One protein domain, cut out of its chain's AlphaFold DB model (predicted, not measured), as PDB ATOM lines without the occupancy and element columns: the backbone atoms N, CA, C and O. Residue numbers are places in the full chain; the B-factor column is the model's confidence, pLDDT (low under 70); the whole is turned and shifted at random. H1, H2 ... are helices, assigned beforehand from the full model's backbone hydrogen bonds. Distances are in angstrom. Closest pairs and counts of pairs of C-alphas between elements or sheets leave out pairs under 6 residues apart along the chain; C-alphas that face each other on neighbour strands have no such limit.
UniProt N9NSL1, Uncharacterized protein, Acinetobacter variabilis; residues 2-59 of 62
ATOM      1  N   ILE A   2       3.740 -13.972  24.531       47.19
ATOM      2  CA  ILE A   2       3.789 -12.486  24.487       47.19
ATOM      3  C   ILE A   2       4.643 -11.924  23.321       47.19
ATOM      4  O   ILE A   2       4.257 -10.939  22.700       47.19
ATOM      5  N   LYS A   3       5.748 -12.586  22.934       54.78
ATOM      6  CA  LYS A   3       6.608 -12.171  21.797       54.78
ATOM      7  C   LYS A   3       5.940 -12.231  20.414       54.78
ATOM      8  O   LYS A   3       6.424 -11.595  19.481       54.78
ATOM      9  N   ILE A   4       4.854 -12.990  20.270       56.69
ATOM     10  CA  ILE A   4       4.114 -13.114  19.006       56.69
ATOM     11  C   ILE A   4       3.247 -11.877  18.761       56.69
ATOM     12  O   ILE A   4       3.146 -11.435  17.625       56.69
ATOM     13  N   LEU A   5       2.678 -11.271  19.810       58.88
ATOM     14  CA  LEU A   5       1.712 -10.178  19.664       58.88
ATOM     15  C   LEU A   5       2.344  -8.882  19.131       58.88
ATOM     16  O   LEU A   5       1.759  -8.243  18.260       58.88
ATOM     17  N   GLN A   6       3.548  -8.512  19.593       61.41
ATOM     18  CA  GLN A   6       4.257  -7.336  19.058       61.41
ATOM     19  C   GLN A   6       4.724  -7.549  17.613       61.41
ATOM     20  O   GLN A   6       4.643  -6.639  16.792       61.41
ATOM     21  N   GLN A   7       5.167  -8.762  17.280       66.94
ATOM     22  CA  GLN A   7       5.619  -9.067  15.927       66.94
ATOM     23  C   GLN A   7       4.454  -9.289  14.954       66.94
ATOM     24  O   GLN A   7       4.604  -9.028  13.765       66.94
ATOM     25  N   ALA A   8       3.275  -9.691  15.437       68.25
ATOM     26  CA  ALA A   8       2.079  -9.851  14.612       68.25
ATOM     27  C   ALA A   8       1.687  -8.549  13.903       68.25
ATOM     28  O   ALA A   8       1.210  -8.593  12.772       68.25
ATOM     29  N   TYR A   9       1.939  -7.385  14.515       68.50
ATOM     30  CA  TYR A   9       1.682  -6.102  13.861       68.50
ATOM     31  C   TYR A   9       2.579  -5.883  12.632       68.50
ATOM     32  O   TYR A   9       2.086  -5.445  11.592       68.50
ATOM     33  N   MET A  10       3.867  -6.230  12.735       81.06
ATOM     34  CA  MET A  10       4.832  -6.160  11.629       81.06
ATOM     35  C   MET A  10       4.517  -7.215  10.563       81.06
ATOM     36  O   MET A  10       4.369  -6.886   9.386       81.06
ATOM     37  N   PHE A  11       4.314  -8.466  10.982       88.69
ATOM     38  CA  PHE A  11       4.056  -9.567  10.061       88.69
ATOM     39  C   PHE A  11       2.713  -9.446   9.352       88.69
ATOM     40  O   PHE A  11       2.649  -9.755   8.174       88.69
ATOM     41  N   GLY A  12       1.660  -8.932   9.992       91.62
ATOM     42  CA  GLY A  12       0.369  -8.742   9.325       91.62
ATOM     43  C   GLY A  12       0.465  -7.851   8.082       91.62
ATOM     44  O   GLY A  12      -0.144  -8.160   7.064       91.62
ATOM     45  N   ASN A  13       1.289  -6.796   8.133       92.06
ATOM     46  CA  ASN A  13       1.520  -5.912   6.984       92.06
ATOM     47  C   ASN A  13       2.357  -6.579   5.878       92.06
ATOM     48  O   ASN A  13       2.182  -6.266   4.704       92.06
ATOM     49  N   GLN A  14       3.297  -7.456   6.240       94.31
ATOM     50  CA  GLN A  14       4.111  -8.189   5.266       94.31
ATOM     51  C   GLN A  14       3.292  -9.300   4.605       94.31
ATOM     52  O   GLN A  14       3.284  -9.412   3.385       94.31
ATOM     53  N   LEU A  15       2.557 -10.070   5.408       94.69
ATOM     54  CA  LEU A  15       1.708 -11.170   4.966       94.69
ATOM     55  C   LEU A  15       0.570 -10.679   4.063       94.69
ATOM     56  O   LEU A  15       0.262 -11.348   3.086       94.69
ATOM     57  N   SER A  16      -0.012  -9.498   4.310       95.56
ATOM     58  CA  SER A  16      -1.084  -8.987   3.441       95.56
ATOM     59  C   SER A  16      -0.634  -8.719   2.005       95.56
ATOM     60  O   SER A  16      -1.456  -8.722   1.097       95.56
ATOM     61  N   ARG A  17       0.667  -8.522   1.776       94.62
ATOM     62  CA  ARG A  17       1.239  -8.258   0.447       94.62
ATOM     63  C   ARG A  17       1.679  -9.526  -0.282       94.62
ATOM     64  O   ARG A  17       2.137  -9.437  -1.419       94.62
ATOM     65  N   LEU A  18       1.575 -10.683   0.362       94.81
ATOM     66  CA  LEU A  18       1.980 -11.950  -0.221       94.81
ATOM     67  C   LEU A  18       0.833 -12.548  -1.063       94.81
ATOM     68  O   LEU A  18      -0.298 -12.643  -0.569       94.81
ATOM     69  N   PRO A  19       1.086 -12.965  -2.320       92.12
ATOM     70  CA  PRO A  19       0.049 -13.510  -3.199       92.12
ATOM     71  C   PRO A  19      -0.708 -14.699  -2.594       92.12
ATOM     72  O   PRO A  19      -1.917 -14.809  -2.788       92.12
ATOM     73  N   GLU A  20      -0.034 -15.541  -1.805       93.31
ATOM     74  CA  GLU A  20      -0.632 -16.708  -1.145       93.31
ATOM     75  C   GLU A  20      -1.762 -16.378  -0.161       93.31
ATOM     76  O   GLU A  20      -2.564 -17.257   0.140       93.31
ATOM     77  N   PHE A  21      -1.855 -15.131   0.315       94.38
ATOM     78  CA  PHE A  21      -2.909 -14.673   1.227       94.38
ATOM     79  C   PHE A  21      -3.942 -13.770   0.546       94.38
ATOM     80  O   PHE A  21      -4.845 -13.258   1.206       94.38
ATOM     81  N   SER A  22      -3.862 -13.593  -0.777       91.62
ATOM     82  CA  SER A  22      -4.833 -12.773  -1.521       91.62
ATOM     83  C   SER A  22      -6.246 -13.370  -1.491       91.62
ATOM     84  O   SER A  22      -7.224 -12.642  -1.615       91.62
ATOM     85  N   ASN A  23      -6.377 -14.679  -1.261       93.38
ATOM     86  CA  ASN A  23      -7.662 -15.363  -1.073       93.38
ATOM     87  C   ASN A  23      -8.374 -14.990   0.240       93.38
ATOM     88  O   ASN A  23      -9.564 -15.258   0.382       93.38
ATOM     89  N   LEU A  24      -7.659 -14.405   1.205       94.25
ATOM     90  CA  LEU A  24      -8.246 -13.878   2.437       94.25
ATOM     91  C   LEU A  24      -8.852 -12.482   2.227       94.25
ATOM     92  O   LEU A  24      -9.563 -11.987   3.108       94.25
ATOM     93  N   ALA A  25      -8.571 -11.845   1.085       94.00
ATOM     94  CA  ALA A  25      -9.134 -10.559   0.715       94.00
ATOM     95  C   ALA A  25     -10.565 -10.709   0.175       94.00
ATOM     96  O   ALA A  25     -10.877 -11.651  -0.553       94.00
ATOM     97  N   VAL A  26     -11.432  -9.749   0.484       91.81
ATOM     98  CA  VAL A  26     -12.723  -9.581  -0.202       91.81
ATOM     99  C   VAL A  26     -12.521  -8.628  -1.383       91.81
ATOM    100  O   VAL A  26     -11.692  -7.731  -1.305       91.81
ATOM    101  N   GLY A  27     -13.222  -8.820  -2.506       87.50
ATOM    102  CA  GLY A  27     -12.983  -8.060  -3.744       87.50
ATOM    103  C   GLY A  27     -12.849  -6.543  -3.530       87.50
ATOM    104  O   GLY A  27     -13.747  -5.910  -2.982       87.50
ATOM    105  N   GLY A  28     -11.718  -5.973  -3.962       86.75
ATOM    106  CA  GLY A  28     -11.390  -4.553  -3.783       86.75
ATOM    107  C   GLY A  28     -10.856  -4.166  -2.393       86.75
ATOM    108  O   GLY A  28     -10.630  -2.983  -2.150       86.75
ATOM    109  N   GLU A  29     -10.646  -5.123  -1.483       93.44
ATOM    110  CA  GLU A  29     -10.060  -4.881  -0.159       93.44
ATOM    111  C   GLU A  29      -8.607  -4.404  -0.284       93.44
ATOM    112  O   GLU A  29      -7.798  -4.974  -1.020       93.44
ATOM    113  N   SER A  30      -8.268  -3.343   0.451       94.94
ATOM    114  CA  SER A  30      -6.906  -2.820   0.490       94.94
ATOM    115  C   SER A  30      -5.968  -3.734   1.282       94.94
ATOM    116  O   SER A  30      -6.384  -4.491   2.166       94.94
ATOM    117  N   TYR A  31      -4.665  -3.614   1.022       94.56
ATOM    118  CA  TYR A  31      -3.642  -4.350   1.766       94.56
ATOM    119  C   TYR A  31      -3.632  -4.010   3.259       94.56
ATOM    120  O   TYR A  31      -3.269  -4.853   4.081       94.56
ATOM    121  N   GLU A  32      -4.024  -2.791   3.620       93.88
ATOM    122  CA  GLU A  32      -4.124  -2.326   4.999       93.88
ATOM    123  C   GLU A  32      -5.279  -3.024   5.728       93.88
ATOM    124  O   GLU A  32      -5.090  -3.515   6.844       93.88
ATOM    125  N   SER A  33      -6.446  -3.138   5.087       95.12
ATOM    126  CA  SER A  33      -7.602  -3.863   5.632       95.12
ATOM    127  C   SER A  33      -7.309  -5.357   5.771       95.12
ATOM    128  O   SER A  33      -7.529  -5.940   6.837       95.12
ATOM    129  N   LEU A  34      -6.683  -5.959   4.754       96.12
ATOM    130  CA  LEU A  34      -6.233  -7.347   4.819       96.12
ATOM    131  C   LEU A  34      -5.203  -7.565   5.943       96.12
ATOM    132  O   LEU A  34      -5.261  -8.570   6.652       96.12
ATOM    133  N   ALA A  35      -4.293  -6.613   6.173       95.00
ATOM    134  CA  ALA A  35      -3.325  -6.699   7.265       95.00
ATOM    135  C   ALA A  35      -3.996  -6.700   8.645       95.00
ATOM    136  O   ALA A  35      -3.533  -7.407   9.539       95.00
ATOM    137  N   VAL A  36      -5.076  -5.934   8.840       93.88
ATOM    138  CA  VAL A  36      -5.863  -5.965  10.087       93.88
ATOM    139  C   VAL A  36      -6.489  -7.344  10.287       93.88
ATOM    140  O   VAL A  36      -6.342  -7.925  11.361       93.88
ATOM    141  N   LYS A  37      -7.098  -7.917   9.242       94.75
ATOM    142  CA  LYS A  37      -7.685  -9.264   9.293       94.75
ATOM    143  C   LYS A  37      -6.645 -10.322   9.660       94.75
ATOM    144  O   LYS A  37      -6.847 -11.078  10.604       94.75
ATOM    145  N   ILE A  38      -5.495 -10.320   8.983       94.62
ATOM    146  CA  ILE A  38      -4.399 -11.251   9.274       94.62
ATOM    147  C   ILE A  38      -3.898 -11.079  10.717       94.62
ATOM    148  O   ILE A  38      -3.607 -12.073  11.377       94.62
ATOM    149  N   LYS A  39      -3.839  -9.853  11.257       92.12
ATOM    150  CA  LYS A  39      -3.461  -9.621  12.666       92.12
ATOM    151  C   LYS A  39      -4.430 -10.282  13.643       92.12
ATOM    152  O   LYS A  39      -3.965 -10.852  14.627       92.12
ATOM    153  N   GLU A  40      -5.733 -10.248  13.375       92.50
ATOM    154  CA  GLU A  40      -6.714 -10.964  14.201       92.50
ATOM    155  C   GLU A  40      -6.555 -12.487  14.069       92.50
ATOM    156  O   GLU A  40      -6.528 -13.190  15.078       92.50
ATOM    157  N   MET A  41      -6.312 -13.003  12.860       93.12
ATOM    158  CA  MET A  41      -6.041 -14.434  12.655       93.12
ATOM    159  C   MET A  41      -4.747 -14.900  13.345       93.12
ATOM    160  O   MET A  41      -4.672 -16.023  13.835       93.12
ATOM    161  N   LEU A  42      -3.720 -14.049  13.423       89.69
ATOM    162  CA  LEU A  42      -2.470 -14.340  14.137       89.69
ATOM    163  C   LEU A  42      -2.642 -14.390  15.663       89.69
ATOM    164  O   LEU A  42      -1.799 -14.979  16.340       89.69
ATOM    165  N   ARG A  43      -3.691 -13.760  16.209       86.38
ATOM    166  CA  ARG A  43      -4.027 -13.813  17.643       86.38
ATOM    167  C   ARG A  43      -4.774 -15.086  18.019       86.38
ATOM    168  O   ARG A  43      -4.719 -15.488  19.179       86.38
ATOM    169  N   ASP A  44      -5.443 -15.714  17.060       89.06
ATOM    170  CA  ASP A  44      -6.109 -16.998  17.240       89.06
ATOM    171  C   ASP A  44      -5.081 -18.148  17.130       89.06
ATOM    172  O   ASP A  44      -4.499 -18.352  16.062       89.06
ATOM    173  N   PRO A  45      -4.853 -18.947  18.191       83.94
ATOM    174  CA  PRO A  45      -3.872 -20.037  18.183       83.94
ATOM    175  C   PRO A  45      -4.136 -21.138  17.145       83.94
ATOM    176  O   PRO A  45      -3.221 -21.884  16.785       83.94
ATOM    177  N   ILE A  46      -5.384 -21.291  16.698       91.06
ATOM    178  CA  ILE A  46      -5.777 -22.262  15.677       91.06
ATOM    179  C   ILE A  46      -5.416 -21.701  14.307       91.06
ATOM    180  O   ILE A  46      -4.705 -22.354  13.541       91.06
ATOM    181  N   GLN A  47      -5.848 -20.471  14.023       91.31
ATOM    182  CA  GLN A  47      -5.625 -19.835  12.726       91.31
ATOM    183  C   GLN A  47      -4.157 -19.463  12.515       91.31
ATOM    184  O   GLN A  47      -3.666 -19.588  11.395       91.31
ATOM    185  N   GLN A  48      -3.428 -19.095  13.574       88.19
ATOM    186  CA  GLN A  48      -2.019 -18.713  13.503       88.19
ATOM    187  C   GLN A  48      -1.147 -19.790  12.835       88.19
ATOM    188  O   GLN A  48      -0.170 -19.466  12.154       88.19
ATOM    189  N   LYS A  49      -1.494 -21.073  12.997       88.94
ATOM    190  CA  LYS A  49      -0.699 -22.202  12.487       88.94
ATOM    191  C   LYS A  49      -0.473 -22.141  10.978       88.94
ATOM    192  O   LYS A  49       0.601 -22.533  10.530       88.94
ATOM    193  N   GLN A  50      -1.432 -21.611  10.216       91.38
ATOM    194  CA  GLN A  50      -1.321 -21.510   8.758       91.38
ATOM    195  C   GLN A  50      -0.245 -20.509   8.309       91.38
ATOM    196  O   GLN A  50       0.323 -20.661   7.237       91.38
ATOM    197  N   PHE A  51       0.078 -19.518   9.146       90.88
ATOM    198  CA  PHE A  51       1.068 -18.488   8.829       90.88
ATOM    199  C   PHE A  51       2.490 -18.895   9.224       90.88
ATOM    200  O   PHE A  51       3.441 -18.237   8.814       90.88
ATOM    201  N   LEU A  52       2.675 -19.960  10.019       87.69
ATOM    202  CA  LEU A  52       3.991 -20.363  10.533       87.69
ATOM    203  C   LEU A  52       5.064 -20.566   9.446       87.69
ATOM    204  O   LEU A  52       6.193 -20.124   9.678       87.69
ATOM    205  N   PRO A  53       4.774 -21.185   8.282       90.69
ATOM    206  CA  PRO A  53       5.761 -21.305   7.210       90.69
ATOM    207  C   PRO A  53       6.228 -19.935   6.697       90.69
ATOM    208  O   PRO A  53       7.427 -19.670   6.637       90.69
ATOM    209  N   ASN A  54       5.292 -19.029   6.412       92.25
ATOM    210  CA  ASN A  54       5.588 -17.699   5.877       92.25
ATOM    211  C   ASN A  54       6.248 -16.807   6.936       92.25
ATOM    212  O   ASN A  54       7.185 -16.082   6.628       92.25
ATOM    213  N   LEU A  55       5.839 -16.917   8.203       88.31
ATOM    214  CA  LEU A  55       6.480 -16.229   9.324       88.31
ATOM    215  C   LEU A  55       7.960 -16.612   9.437       88.31
ATOM    216  O   LEU A  55       8.804 -15.729   9.568       88.31
ATOM    217  N   ARG A  56       8.301 -17.905   9.338       87.50
ATOM    218  CA  ARG A  56       9.705 -18.359   9.339       87.50
ATOM    219  C   ARG A  56      10.489 -17.786   8.158       87.50
ATOM    220  O   ARG A  56      11.609 -17.324   8.361       87.50
ATOM    221  N   ASN A  57       9.890 -17.754   6.968       89.12
ATOM    222  CA  ASN A  57      10.504 -17.152   5.777       89.12
ATOM    223  C   ASN A  57      10.728 -15.640   5.938       89.12
ATOM    224  O   ASN A  57      11.722 -15.109   5.454       89.12
ATOM    225  N   LEU A  58       9.846 -14.958   6.670       88.31
ATOM    226  CA  LEU A  58       9.978 -13.544   7.033       88.31
ATOM    227  C   LEU A  58      10.935 -13.310   8.219       88.31
ATOM    228  O   LEU A  58      11.064 -12.183   8.696       88.31
ATOM    229  N   GLY A  59      11.617 -14.351   8.703       85.12
ATOM    230  CA  GLY A  59      12.618 -14.250   9.761       85.12
ATOM    231  C   GLY A  59      12.062 -14.337  11.182       85.12
ATOM    232  O   GLY A  59      12.784 -14.017  12.128       85.12
TER     233      GLY A  59
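This is residues 2 to 59 of the 62 residues of an uncharacterized protein of Acinetobacter variabilis (UniProt N9NSL1). Helices H1 and H3 lie side by side, running opposite ways, with H2 and H4 crosswise on one side of the pair. The printed part has 58 residues with four named helices, H1 to H4 in chain order, no named strand: all helix. It is compact, radius of gyration of the C-alphas 10.5 A, and elongated, 33 by 19 by 19 A.

H1, residues 2 to 15, spans 19.7 A from C-alpha 2 at (3.789, -12.486, 24.487). H3, residues 31 to 43, spans 18.5 A. H4, residues 47 to 57, spans 17.8 A to C-alpha 57 at (10.504, -17.152, 5.777). H2 is residues 19 to 24.

H1 and H3 touch at a shallow tilt of 29 degrees; their closest C-alphas, Gly 12 and Ala 35, are 4.7 A apart. H3 touches H4 only at the corner, with residues 41 to 42 alone; the closest C-alphas, Leu 42 and Gln 48, are 4.4 A apart. H2 and H4 are apart. O i to N i+4 pairs within hydrogen-bond range are complete in H3, 5 of 10 in H1, 0 of 2 in H2 and 3 of 7 in H4; O i to N i+3, 2 of 3 in H2 and 6 of 8 in H4.

The printed part has no cut and no long link. Residues 2 to 9 have pLDDT under 70.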